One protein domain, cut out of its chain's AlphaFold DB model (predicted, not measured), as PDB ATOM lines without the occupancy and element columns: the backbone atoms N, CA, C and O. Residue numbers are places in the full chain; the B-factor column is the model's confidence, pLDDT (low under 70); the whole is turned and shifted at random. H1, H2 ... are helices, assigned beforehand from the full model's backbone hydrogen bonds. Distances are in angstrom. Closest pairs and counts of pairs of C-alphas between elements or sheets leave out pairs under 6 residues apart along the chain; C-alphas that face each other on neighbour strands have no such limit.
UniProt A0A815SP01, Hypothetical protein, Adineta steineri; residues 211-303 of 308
ATOM      1  N   ASP A 211      40.619  -4.383  27.785       86.94
ATOM      2  CA  ASP A 211      40.708  -5.261  28.951       86.94
ATOM      3  C   ASP A 211      39.389  -5.376  29.717       86.94
ATOM      4  O   ASP A 211      39.116  -6.439  30.275       86.94
ATOM      5  N   ARG A 212      38.513  -4.361  29.660       88.19
ATOM      6  CA  ARG A 212      37.167  -4.457  30.247       88.19
ATOM      7  C   ARG A 212      36.384  -5.647  29.692       88.19
ATOM      8  O   ARG A 212      35.754  -6.370  30.452       88.19
ATOM      9  N   PHE A 213      36.491  -5.901  28.385       90.38
ATOM     10  CA  PHE A 213      35.789  -6.990  27.705       90.38
ATOM     11  C   PHE A 213      36.401  -8.346  28.046       90.38
ATOM     12  O   PHE A 213      35.689  -9.341  28.151       90.38
ATOM     13  N   ARG A 214      37.720  -8.396  28.271       90.38
ATOM     14  CA  ARG A 214      38.409  -9.609  28.735       90.38
ATOM     15  C   ARG A 214      37.932 -10.010  30.125       90.38
ATOM     16  O   ARG A 214      37.580 -11.169  30.339       90.38
ATOM     17  N   TRP A 215      37.880  -9.049  31.043       90.88
ATOM     18  CA  TRP A 215      37.386  -9.274  32.397       90.88
ATOM     19  C   TRP A 215      35.893  -9.590  32.419       90.88
ATOM     20  O   TRP A 215      35.495 -10.555  33.065       90.88
ATOM     21  N   PHE A 216      35.080  -8.855  31.662       91.12
ATOM     22  CA  PHE A 216      33.659  -9.153  31.510       91.12
ATOM     23  C   PHE A 216      33.442 -10.575  30.974       91.12
ATOM     24  O   PHE A 216      32.665 -11.341  31.534       91.12
ATOM     25  N   GLY A 217      34.193 -10.978  29.946       90.75
ATOM     26  CA  GLY A 217      34.109 -12.324  29.391       90.75
ATOM     27  C   GLY A 217      34.537 -13.417  30.365       90.75
ATOM     28  O   GLY A 217      33.872 -14.448  30.443       90.75
ATOM     29  N   LYS A 218      35.578 -13.181  31.173       91.69
ATOM     30  CA  LYS A 218      35.927 -14.069  32.290       91.69
ATOM     31  C   LYS A 218      34.729 -14.244  33.235       91.69
ATOM     32  O   LYS A 218      34.331 -15.374  33.491       91.69
ATOM     33  N   TYR A 219      34.126 -13.146  33.694       90.81
ATOM     34  CA  TYR A 219      32.996 -13.178  34.631       90.81
ATOM     35  C   TYR A 219      31.708 -13.758  34.035       90.81
ATOM     36  O   TYR A 219      30.886 -14.329  34.758       90.81
ATOM     37  N   PHE A 220      31.543 -13.658  32.718       90.94
ATOM     38  CA  PHE A 220      30.477 -14.326  31.984       90.94
ATOM     39  C   PHE A 220      30.663 -15.847  32.003       90.94
ATOM     40  O   PHE A 220      29.729 -16.574  32.334       90.94
ATOM     41  N   LEU A 221      31.878 -16.320  31.698       89.94
ATOM     42  CA  LEU A 221      32.235 -17.744  31.727       89.94
ATOM     43  C   LEU A 221      32.185 -18.325  33.149       89.94
ATOM     44  O   LEU A 221      31.778 -19.470  33.323       89.94
ATOM     45  N   ASP A 222      32.533 -17.524  34.160       88.25
ATOM     46  CA  ASP A 222      32.397 -17.884  35.578       88.25
ATOM     47  C   ASP A 222      30.928 -18.014  36.022       88.25
ATOM     48  O   ASP A 222      30.651 -18.519  37.107       88.25
ATOM     49  N   GLY A 223      29.967 -17.557  35.209       86.75
ATOM     50  CA  GLY A 223      28.544 -17.575  35.548       86.75
ATOM     51  C   GLY A 223      28.134 -16.518  36.579       86.75
ATOM     52  O   GLY A 223      27.002 -16.549  37.051       86.75
ATOM     53  N   ILE A 224      29.011 -15.563  36.906       86.75
ATOM     54  CA  ILE A 224      28.720 -14.464  37.845       86.75
ATOM     55  C   ILE A 224      27.729 -13.477  37.215       86.75
ATOM     56  O   ILE A 224      26.781 -13.020  37.849       86.75
ATOM     57  N   ILE A 225      27.890 -13.191  35.922       86.69
ATOM     58  CA  ILE A 225      26.978 -12.292  35.200       86.69
ATOM     59  C   ILE A 225      25.620 -12.967  34.977       86.69
ATOM     60  O   ILE A 225      24.580 -12.331  35.154       86.69
ATOM     61  N   CYS A 226      25.639 -14.258  34.634       86.81
ATOM     62  CA  CYS A 226      24.465 -15.078  34.352       86.81
ATOM     63  C   CYS A 226      24.480 -16.342  35.229       86.81
ATOM     64  O   CYS A 226      25.035 -17.360  34.805       86.81
ATOM     65  N   PRO A 227      23.807 -16.342  36.396       85.81
ATOM     66  CA  PRO A 227      23.832 -17.466  37.341       85.81
ATOM     67  C   PRO A 227      23.389 -18.813  36.754       85.81
ATOM     68  O   PRO A 227      23.820 -19.867  37.210       85.81
ATOM     69  N   ARG A 228      22.564 -18.810  35.697       85.56
ATOM     70  CA  ARG A 228      22.158 -20.036  34.981       85.56
ATOM     71  C   ARG A 228      23.319 -20.751  34.288       85.56
ATOM     72  O   ARG A 228      23.227 -21.949  34.048       85.56
ATOM     73  N   LEU A 229      24.389 -20.030  33.953       86.25
ATOM     74  CA  LEU A 229      25.583 -20.600  33.331       86.25
ATOM     75  C   LEU A 229      26.552 -21.206  34.353       86.25
ATOM     76  O   LEU A 229      27.395 -22.015  33.972       86.25
ATOM     77  N   LEU A 230      26.381 -20.906  35.646       87.75
ATOM     78  CA  LEU A 230      27.234 -21.405  36.728       87.75
ATOM     79  C   LEU A 230      27.311 -22.942  36.761       87.75
ATOM     80  O   LEU A 230      28.358 -23.505  37.062       87.75
ATOM     81  N   GLN A 231      26.231 -23.634  36.379       88.00
ATOM     82  CA  GLN A 231      26.197 -25.102  36.310       88.00
ATOM     83  C   GLN A 231      27.176 -25.697  35.281       88.00
ATOM     84  O   GLN A 231      27.573 -26.852  35.406       88.00
ATOM     85  N   PHE A 232      27.574 -24.917  34.272       86.56
ATOM     86  CA  PHE A 232      28.480 -25.349  33.208       86.56
ATOM     87  C   PHE A 232      29.939 -24.940  33.458       86.56
ATOM     88  O   PHE A 232      30.830 -25.477  32.803       86.56
ATOM     89  N   HIS A 233      30.198 -24.052  34.424       86.69
ATOM     90  CA  HIS A 233      31.543 -23.615  34.807       86.69
ATOM     91  C   HIS A 233      32.546 -24.769  35.046       86.69
ATOM     92  O   HIS A 233      33.635 -24.725  34.471       86.69
ATOM     93  N   PRO A 234      32.233 -25.841  35.812       88.19
ATOM     94  CA  PRO A 234      33.188 -26.934  36.029       88.19
ATOM     95  C   PRO A 234      33.493 -27.755  34.765       88.19
ATOM     96  O   PRO A 234      34.480 -28.483  34.740       88.19
ATOM     97  N   ALA A 235      32.663 -27.652  33.724       88.69
ATOM     98  CA  ALA A 235      32.828 -28.373  32.466       88.69
ATOM     99  C   ALA A 235      33.543 -27.548  31.381       88.69
ATOM    100  O   ALA A 235      33.645 -28.003  30.241       88.69
ATOM    101  N   LEU A 236      34.027 -26.342  31.704       88.94
ATOM    102  CA  LEU A 236      34.768 -25.511  30.760       88.94
ATOM    103  C   LEU A 236      36.053 -26.217  30.305       88.94
ATOM    104  O   LEU A 236      36.887 -26.625  31.108       88.94
ATOM    105  N   LEU A 237      36.250 -26.288  28.987       88.00
ATOM    106  CA  LEU A 237      37.441 -26.878  28.364       88.00
ATOM    107  C   LEU A 237      38.730 -26.116  28.710       88.00
ATOM    108  O   LEU A 237      39.829 -26.634  28.533       88.00
ATOM    109  N   CYS A 238      38.612 -24.853  29.118       85.62
ATOM    110  CA  CYS A 238      39.718 -24.009  29.546       85.62
ATOM    111  C   CYS A 238      39.248 -23.097  30.681       85.62
ATOM    112  O   CYS A 238      38.103 -22.649  30.674       85.62
ATOM    113  N   SER A 239      40.134 -22.798  31.632       87.44
ATOM    114  CA  SER A 239      39.823 -21.866  32.719       87.44
ATOM    115  C   SER A 239      39.438 -20.494  32.162       87.44
ATOM    116  O   SER A 239      40.120 -19.965  31.283       87.44
ATOM    117  N   SER A 240      38.398 -19.882  32.726       86.81
ATOM    118  CA  SER A 240      37.965 -18.509  32.425       86.81
ATOM    119  C   SER A 240      39.094 -17.477  32.544       86.81
ATOM    120  O   SER A 240      39.138 -16.510  31.782       86.81
ATOM    121  N   ASN A 241      40.075 -17.716  33.426       86.38
ATOM    122  CA  ASN A 241      41.275 -16.885  33.570       86.38
ATOM    123  C   ASN A 241      42.080 -16.759  32.267       86.38
ATOM    124  O   ASN A 241      42.799 -15.773  32.099       86.38
ATOM    125  N   ALA A 242      41.946 -17.707  31.332       86.56
ATOM    126  CA  ALA A 242      42.560 -17.634  30.010       86.56
ATOM    127  C   ALA A 242      42.151 -16.375  29.230       86.56
ATOM    128  O   ALA A 242      42.930 -15.924  28.401       86.56
ATOM    129  N   MET A 243      40.990 -15.771  29.516       85.94
ATOM    130  CA  MET A 243      40.551 -14.517  28.887       85.94
ATOM    131  C   MET A 243      41.425 -13.309  29.253       85.94
ATOM    132  O   MET A 243      41.533 -12.373  28.463       85.94
ATOM    133  N   VAL A 244      42.034 -13.316  30.441       85.81
ATOM    134  CA  VAL A 244      42.732 -12.154  31.024       85.81
ATOM    135  C   VAL A 244      44.257 -12.261  30.881       85.81
ATOM    136  O   VAL A 244      44.969 -11.267  30.994       85.81
ATOM    137  N   LYS A 245      44.796 -13.457  30.623       85.69
ATOM    138  CA  LYS A 245      46.249 -13.665  30.521       85.69
ATOM    139  C   LYS A 245      46.837 -13.040  29.250       85.69
ATOM    140  O   LYS A 245      46.181 -12.937  28.221       85.69
ATOM    141  N   SER A 246      48.124 -12.695  29.293       73.00
ATOM    142  CA  SER A 246      48.852 -12.082  28.168       73.00
ATOM    143  C   SER A 246      48.869 -12.939  26.895       73.00
ATOM    144  O   SER A 246      48.889 -12.402  25.792       73.00
ATOM    145  N   TRP A 247      48.804 -14.265  27.034       78.94
ATOM    146  CA  TRP A 247      48.725 -15.217  25.921       78.94
ATOM    147  C   TRP A 247      47.297 -15.460  25.409       78.94
ATOM    148  O   TRP A 247      47.120 -16.234  24.469       78.94
ATOM    149  N   ALA A 248      46.275 -14.794  25.963       77.19
ATOM    150  CA  ALA A 248      44.886 -14.921  25.515       77.19
ATOM    151  C   ALA A 248      44.720 -14.623  24.018       77.19
ATOM    152  O   ALA A 248      43.830 -15.167  23.376       77.19
ATOM    153  N   SER A 249      45.572 -13.781  23.434       75.38
ATOM    154  CA  SER A 249      45.551 -13.482  22.001       75.38
ATOM    155  C   SER A 249      45.979 -14.660  21.119       75.38
ATOM    156  O   SER A 249      45.649 -14.665  19.940       75.38
ATOM    157  N   LEU A 250      46.680 -15.663  21.647       81.25
ATOM    158  CA  LEU A 250      47.136 -16.822  20.871       81.25
ATOM    159  C   LEU A 250      46.050 -17.893  20.724       81.25
ATOM    160  O   LEU A 250      46.144 -18.763  19.863       81.25
ATOM    161  N   MET A 251      45.017 -17.842  21.563       82.88
ATOM    162  CA  MET A 251      43.905 -18.778  21.511       82.88
ATOM    163  C   MET A 251      42.792 -18.248  20.603       82.88
ATOM    164  O   MET A 251      42.256 -17.158  20.790       82.88
ATOM    165  N   GLU A 252      42.379 -19.055  19.629       85.44
ATOM    166  CA  GLU A 252      41.319 -18.656  18.697       85.44
ATOM    167  C   GLU A 252      39.963 -18.476  19.410       85.44
ATOM    168  O   GLU A 252      39.200 -17.566  19.092       85.44
ATOM    169  N   ARG A 253      39.673 -19.296  20.433       85.88
ATOM    170  CA  ARG A 253      38.413 -19.231  21.203       85.88
ATOM    171  C   ARG A 253      38.250 -17.940  22.007       85.88
ATOM    172  O   ARG A 253      37.169 -17.357  22.021       85.88
ATOM    173  N   THR A 254      39.317 -17.481  22.656       87.31
ATOM    174  CA  THR A 254      39.352 -16.243  23.449       87.31
ATOM    175  C   THR A 254      39.267 -15.037  22.528       87.31
ATOM    176  O   THR A 254      38.534 -14.103  22.835       87.31
ATOM    177  N   GLN A 255      39.936 -15.073  21.369       88.31
ATOM    178  CA  GLN A 255      39.815 -14.027  20.357       88.31
ATOM    179  C   GLN A 255      38.403 -13.932  19.778       88.31
ATOM    180  O   GLN A 255      37.849 -12.839  19.732       88.31
ATOM    181  N   LYS A 256      37.787 -15.055  19.376       89.19
ATOM    182  CA  LYS A 256      36.400 -15.064  18.876       89.19
ATOM    183  C   LYS A 256      35.433 -14.488  19.907       89.19
ATOM    184  O   LYS A 256      34.599 -13.655  19.562       89.19
ATOM    185  N   PHE A 257      35.590 -14.884  21.169       90.88
ATOM    186  CA  PHE A 257      34.777 -14.375  22.268       90.88
ATOM    187  C   PHE A 257      34.992 -12.879  22.511       90.88
ATOM    188  O   PHE A 257      34.027 -12.120  22.571       90.88
ATOM    189  N   LEU A 258      36.246 -12.431  22.562       90.25
ATOM    190  CA  LEU A 258      36.584 -11.021  22.735       90.25
ATOM    191  C   LEU A 258      36.058 -10.159  21.579       90.25
ATOM    192  O   LEU A 258      35.455  -9.120  21.823       90.25
ATOM    193  N   ASN A 259      36.245 -10.596  20.333       91.00
ATOM    194  CA  ASN A 259      35.807  -9.863  19.148       91.00
ATOM    195  C   ASN A 259      34.284  -9.710  19.112       91.00
ATOM    196  O   ASN A 259      33.797  -8.641  18.757       91.00
ATOM    197  N   ALA A 260      33.533 -10.731  19.533       91.31
ATOM    198  CA  ALA A 260      32.084 -10.628  19.656       91.31
ATOM    199  C   ALA A 260      31.663  -9.622  20.740       91.31
ATOM    200  O   ALA A 260      30.775  -8.803  20.511       91.31
ATOM    201  N   LEU A 261      32.320  -9.610  21.904       90.88
ATOM    202  CA  LEU A 261      32.025  -8.599  22.925       90.88
ATOM    203  C   LEU A 261      32.345  -7.179  22.437       90.88
ATOM    204  O   LEU A 261      31.528  -6.275  22.595       90.88
ATOM    205  N   VAL A 262      33.495  -6.988  21.787       91.12
ATOM    206  CA  VAL A 262      33.933  -5.685  21.263       91.12
ATOM    207  C   VAL A 262      33.022  -5.193  20.133       91.12
ATOM    208  O   VAL A 262      32.688  -4.009  20.100       91.12
ATOM    209  N   ALA A 263      32.581  -6.075  19.231       90.38
ATOM    210  CA  ALA A 263      31.758  -5.712  18.074       90.38
ATOM    211  C   ALA A 263      30.426  -5.055  18.463       90.38
ATOM    212  O   ALA A 263      29.959  -4.156  17.768       90.38
ATOM    213  N   LYS A 264      29.833  -5.479  19.584       89.25
ATOM    214  CA  LYS A 264      28.585  -4.913  20.117       89.25
ATOM    215  C   LYS A 264      28.801  -4.063  21.381       89.25
ATOM    216  O   LYS A 264      27.826  -3.665  22.002       89.25
ATOM    217  N   GLN A 265      30.058  -3.785  21.746       87.75
ATOM    218  CA  GLN A 265      30.454  -3.023  22.942       87.75
ATOM    219  C   GLN A 265      29.805  -3.528  24.244       87.75
ATOM    220  O   GLN A 265      29.363  -2.730  25.059       87.75
ATOM    221  N   ILE A 266      29.774  -4.848  24.448       87.31
ATOM    222  CA  ILE A 266      29.134  -5.471  25.615       87.31
ATOM    223  C   ILE A 266      30.070  -5.429  26.821       87.31
ATOM    224  O   ILE A 266      30.979  -6.254  26.929       87.31
ATOM    225  N   ASP A 267      29.843  -4.491  27.733       85.25
ATOM    226  CA  ASP A 267      30.584  -4.349  28.987       85.25
ATOM    227  C   ASP A 267      29.715  -4.441  30.253       85.25
ATOM    228  O   ASP A 267      30.250  -4.414  31.365       85.25
ATOM    229  N   ASN A 268      28.400  -4.625  30.099       88.12
ATOM    230  CA  ASN A 268      27.452  -4.803  31.197       88.12
ATOM    231  C   ASN A 268      26.321  -5.800  30.854       88.12
ATOM    232  O   ASN A 268      26.122  -6.209  29.706       88.12
ATOM    233  N   ARG A 269      25.595  -6.247  31.881       87.56
ATOM    234  CA  ARG A 269      24.481  -7.201  31.791       87.56
ATOM    235  C   ARG A 269      23.299  -6.601  31.038       87.56
ATOM    236  O   ARG A 269      22.654  -7.310  30.270       87.56
ATOM    237  N   THR A 270      23.008  -5.324  31.246       87.88
ATOM    238  CA  THR A 270      21.874  -4.631  30.615       87.88
ATOM    239  C   THR A 270      21.985  -4.581  29.088       87.88
ATOM    240  O   THR A 270      21.040  -4.984  28.410       87.88
ATOM    241  N   GLN A 271      23.145  -4.221  28.537       87.50
ATOM    242  CA  GLN A 271      23.441  -4.286  27.096       87.50
ATOM    243  C   GLN A 271      23.308  -5.708  26.553       87.50
ATOM    244  O   GLN A 271      22.829  -5.924  25.443       87.50
ATOM    245  N   LEU A 272      23.738  -6.698  27.335       88.31
ATOM    246  CA  LEU A 272      23.680  -8.095  26.933       88.31
ATOM    247  C   LEU A 272      22.218  -8.570  26.799       88.31
ATOM    248  O   LEU A 272      21.866  -9.223  25.817       88.31
ATOM    249  N   ILE A 273      21.346  -8.165  27.728       87.62
ATOM    250  CA  ILE A 273      19.897  -8.413  27.659       87.62
ATOM    251  C   ILE A 273      19.263  -7.674  26.472       87.62
ATOM    252  O   ILE A 273      18.434  -8.252  25.767       87.62
ATOM    253  N   GLU A 274      19.660  -6.426  26.221       89.50
ATOM    254  CA  GLU A 274      19.173  -5.645  25.078       89.50
ATOM    255  C   GLU A 274      19.528  -6.325  23.749       89.50
ATOM    256  O   GLU A 274      18.676  -6.491  22.874       89.50
ATOM    257  N   ILE A 275      20.751  -6.834  23.618       89.31
ATOM    258  CA  ILE A 275      21.164  -7.584  22.430       89.31
ATOM    259  C   ILE A 275      20.400  -8.899  22.325       89.31
ATOM    260  O   ILE A 275      19.930  -9.221  21.243       89.31
ATOM    261  N   TRP A 276      20.168  -9.630  23.416       90.75
ATOM    262  CA  TRP A 276      19.342 -10.842  23.357       90.75
ATOM    263  C   TRP A 276      17.877 -10.590  23.012       90.75
ATOM    264  O   TRP A 276      17.214 -11.497  22.512       90.75
ATOM    265  N   SER A 277      17.368  -9.377  23.229       87.38
ATOM    266  CA  SER A 277      16.027  -9.007  22.772       87.38
ATOM    267  C   SER A 277      15.932  -8.912  21.243       87.38
ATOM    268  O   SER A 277      14.871  -9.174  20.679       87.38
ATOM    269  N   THR A 278      17.044  -8.600  20.565       89.25
ATOM    270  CA  THR A 278      17.120  -8.494  19.098       89.25
ATOM    271  C   THR A 278      17.654  -9.774  18.455       89.25
ATOM    272  O   THR A 278      17.082 -10.285  17.496       89.25
ATOM    273  N   GLU A 279      18.725 -10.328  19.015       89.75
ATOM    274  CA  GLU A 279      19.435 -11.517  18.559       89.75
ATOM    275  C   GLU A 279      19.514 -12.533  19.722       89.75
ATOM    276  O   GLU A 279      20.522 -12.610  20.431       89.75
ATOM    277  N   PRO A 280      18.474 -13.360  19.947       86.50
ATOM    278  CA  PRO A 280      18.398 -14.222  21.129       86.50
ATOM    279  C   PRO A 280      19.469 -15.313  21.159       86.50
ATOM    280  O   PRO A 280      19.735 -15.849  22.223       86.50
ATOM    281  N   GLN A 281      20.099 -15.640  20.026       88.56
ATOM    282  CA  GLN A 281      21.184 -16.627  19.920       88.56
ATOM    283  C   GLN A 281      22.588 -15.996  19.964       88.56
ATOM    284  O   GLN A 281      23.588 -16.698  19.829       88.56
ATOM    285  N   TYR A 282      22.691 -14.679  20.160       89.00
ATOM    286  CA  TYR A 282      23.974 -13.982  20.201       89.00
ATOM    287  C   TYR A 282      24.872 -14.527  21.324       89.00
ATOM    288  O   TYR A 282      24.392 -14.668  22.437       89.00
ATOM    289  N   LEU A 283      26.157 -14.805  21.056       88.69
ATOM    290  CA  LEU A 283      27.145 -15.498  21.922       88.69
ATOM    291  C   LEU A 283      26.951 -17.009  22.147       88.69
ATOM    292  O   LEU A 283      27.875 -17.632  22.671       88.69
ATOM    293  N   LEU A 284      25.843 -17.625  21.728       89.75
ATOM    294  CA  LEU A 284      25.576 -19.050  21.972       89.75
ATOM    295  C   LEU A 284      26.656 -19.959  21.369       89.75
ATOM    296  O   LEU A 284      27.280 -20.740  22.083       89.75
ATOM    297  N   ASP A 285      26.909 -19.836  20.064       88.25
ATOM    298  CA  ASP A 285      27.880 -20.692  19.370       88.25
ATOM    299  C   ASP A 285      29.297 -20.475  19.896       88.25
ATOM    300  O   ASP A 285      30.072 -21.419  20.044       88.25
ATOM    301  N   ILE A 286      29.619 -19.230  20.250       89.25
ATOM    302  CA  ILE A 286      30.916 -18.879  20.814       89.25
ATOM    303  C   ILE A 286      31.064 -19.500  22.203       89.25
ATOM    304  O   ILE A 286      32.093 -20.111  22.476       89.25
ATOM    305  N   TYR A 287      30.046 -19.421  23.061       89.31
ATOM    306  CA  TYR A 287      30.049 -20.066  24.373       89.31
ATOM    307  C   TYR A 287      30.137 -21.598  24.258       89.31
ATOM    308  O   TYR A 287      30.890 -22.226  24.999       89.31
ATOM    309  N   CYS A 288      29.482 -22.208  23.266       88.62
ATOM    310  CA  CYS A 288      29.620 -23.639  22.983       88.62
ATOM    311  C   CYS A 288      31.070 -24.044  22.657       88.62
ATOM    312  O   CYS A 288      31.483 -25.133  23.045       88.62
ATOM    313  N   THR A 289      31.893 -23.178  22.046       89.94
ATOM    314  CA  THR A 289      33.326 -23.488  21.822       89.94
ATOM    315  C   THR A 289      34.143 -23.652  23.112       89.94
ATOM    316  O   THR A 289      35.246 -24.206  23.081       89.94
ATOM    317  N   TRP A 290      33.615 -23.185  24.247       89.31
ATOM    318  CA  TRP A 290      34.225 -23.331  25.569       89.31
ATOM    319  C   TRP A 290      33.783 -24.597  26.308       89.31
ATOM    320  O   TRP A 290      34.357 -24.906  27.352       89.31
ATOM    321  N   LEU A 291      32.820 -25.351  25.770       89.56
ATOM    322  CA  LEU A 291      32.249 -26.545  26.391       89.56
ATOM    323  C   LEU A 291      32.390 -27.787  25.492       89.56
ATOM    324  O   LEU A 291      32.416 -27.665  24.266       89.56
ATOM    325  N   PRO A 292      32.434 -28.997  26.079       90.38
ATOM    326  CA  PRO A 292      32.329 -30.248  25.334       90.38
ATOM    327  C   PRO A 292      31.026 -30.331  24.526       90.38
ATOM    328  O   PRO A 292      29.971 -29.895  24.996       90.38
ATOM    329  N   GLU A 293      31.078 -30.973  23.356       88.44
ATOM    330  CA  GLU A 293      29.928 -31.134  22.446       88.44
ATOM    331  C   GLU A 293      28.712 -31.795  23.114       88.44
ATOM    332  O   GLU A 293      27.569 -31.453  22.817       88.44
ATOM    333  N   SER A 294      28.943 -32.673  24.095       88.25
ATOM    334  CA  SER A 294      27.886 -33.345  24.860       88.25
ATOM    335  C   SER A 294      26.961 -32.387  25.621       88.25
ATOM    336  O   SER A 294      25.820 -32.743  25.909       88.25
ATOM    337  N   LEU A 295      27.431 -31.183  25.964       88.12
ATOM    338  CA  LEU A 295      26.666 -30.189  26.724       88.12
ATOM    339  C   LEU A 295      25.996 -29.132  25.836       88.12
ATOM    340  O   LEU A 295      25.171 -28.362  26.329       88.12
ATOM    341  N   HIS A 296      26.287 -29.099  24.531       89.44
ATOM    342  CA  HIS A 296      25.768 -28.065  23.624       89.44
ATOM    343  C   HIS A 296      24.238 -28.076  23.556       89.44
ATOM    344  O   HIS A 296      23.608 -27.020  23.577       89.44
ATOM    345  N   THR A 297      23.616 -29.257  23.546       87.69
ATOM    346  CA  THR A 297      22.152 -29.410  23.548       87.69
ATOM    347  C   THR A 297      21.519 -28.842  24.817       87.69
ATOM    348  O   THR A 297      20.475 -28.195  24.753       87.69
ATOM    349  N   GLN A 298      22.169 -29.036  25.969       86.56
ATOM    350  CA  GLN A 298      21.684 -28.528  27.255       86.56
ATOM    351  C   GLN A 298      21.808 -27.005  27.329       86.56
ATOM    352  O   GLN A 298      20.849 -26.331  27.700       86.56
ATOM    353  N   VAL A 299      22.942 -26.445  26.903       87.25
ATOM    354  CA  VAL A 299      23.147 -24.988  26.841       87.25
ATOM    355  C   VAL A 299      22.105 -24.330  25.939       87.25
ATOM    356  O   VAL A 299      21.484 -23.352  26.349       87.25
ATOM    357  N   ARG A 300      21.846 -24.900  24.753       88.88
ATOM    358  CA  ARG A 300      20.826 -24.403  23.815       88.88
ATOM    359  C   ARG A 300      19.426 -24.354  24.424       88.88
ATOM    360  O   ARG A 300      18.676 -23.442  24.110       88.88
ATOM    361  N   SER A 301      19.089 -25.294  25.308       86.38
ATOM    362  CA  SER A 301      17.781 -25.310  25.982       86.38
ATOM    363  C   SER A 301      17.629 -24.228  27.061       86.38
ATOM    364  O   SER A 301      16.517 -23.796  27.351       86.38
ATOM    365  N   VAL A 302      18.742 -23.783  27.652       85.62
ATOM    366  CA  VAL A 302      18.774 -22.760  28.712       85.62
ATOM    367  C   VAL A 302      18.970 -21.351  28.131       85.62
ATOM    368  O   VAL A 302      18.813 -20.358  28.843       85.62
ATOM    369  N   TRP A 303      19.293 -21.255  26.839       86.06
ATOM    370  CA  TRP A 303      19.574 -20.004  26.145       86.06
ATOM    371  C   TRP A 303      18.292 -19.273  25.707       86.06
ATOM    372  O   TRP A 303      17.405 -19.918  25.146       86.06
TER     373      TRP A 303
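This is residues 211 to 303 of the 308 residues of the protein "Hypothetical protein" of Adineta steineri (UniProt A0A815SP01). Short helices make two loose layers: H1, H2 and H3 in one, H5, H7 and H8 in the other, with H1 and H5 crossing steeply where the layers meet. H4 at one end and H6 at the other run from the level of the first layer toward the second, and H6 touches no helix. The 93 printed residues, 66 of them in eight named helices, H1 to H8, with no named strand, are all helix in class. The whole is compact, with a radius of gyration of the C-alphas of 12.3 A and spans of 34 by 29 by 20 A.

H1, residues 211 to 221, 15.3 A, begins with C-alpha 211 at (40.708, -5.261, 28.951). H2 is residues 227 to 235, 15.0 A; H3, 240 to 243; H4, 246 to 250; H5, 252 to 263, 16.1 A; H6, 269 to 278, 14.7 A; H7, 284 to 288. H8, residues 293 to 302, 15.3 A, ends with C-alpha 302 at (18.774, -22.760, 28.712).

H1 and H5, the hubs, touch at a steep tilt of 67 degrees, opposite ways; their closest C-alphas, Phe 213 and Leu 261, are 6.3 A apart, and H5 uses residues 257 to 262 alone. H1 touches H3, closest C-alphas Lys 218 and Ser 240, 4.9 A. H1 and H2 only just touch, with 3 pairs of C-alphas within 8 A, closest Leu 221 and His 233, 6.7 A. H4 and H5 only just touch, with 3 such pairs, and only at the corner, closest Ser 249 and Gln 255, 6.0 A. H5, with residues 253 to 257 alone, touches H7, closest Phe 257 and Ile 286, 6.1 A. H7 and H8 only just touch, with 3 such pairs, closest Cys 288 and His 296, 5.9 A. Every O i to N i+4 pair is within hydrogen-bond range in H1, H5 and H7, against 1 of 5 in H2 (i+3: 4 of 6), 0 of 1 in H4 (i+3: 1 of 2), 5 of 6 in H6 and 4 of 6 in H8; H3 is too short for such a pair.

The C-alphas of Ser 246 and Ser 301, the two farthest apart, are 33.8 A apart. The printed part has no cut, its seven links between helices are tight, and no printed residue has a pLDDT under 70.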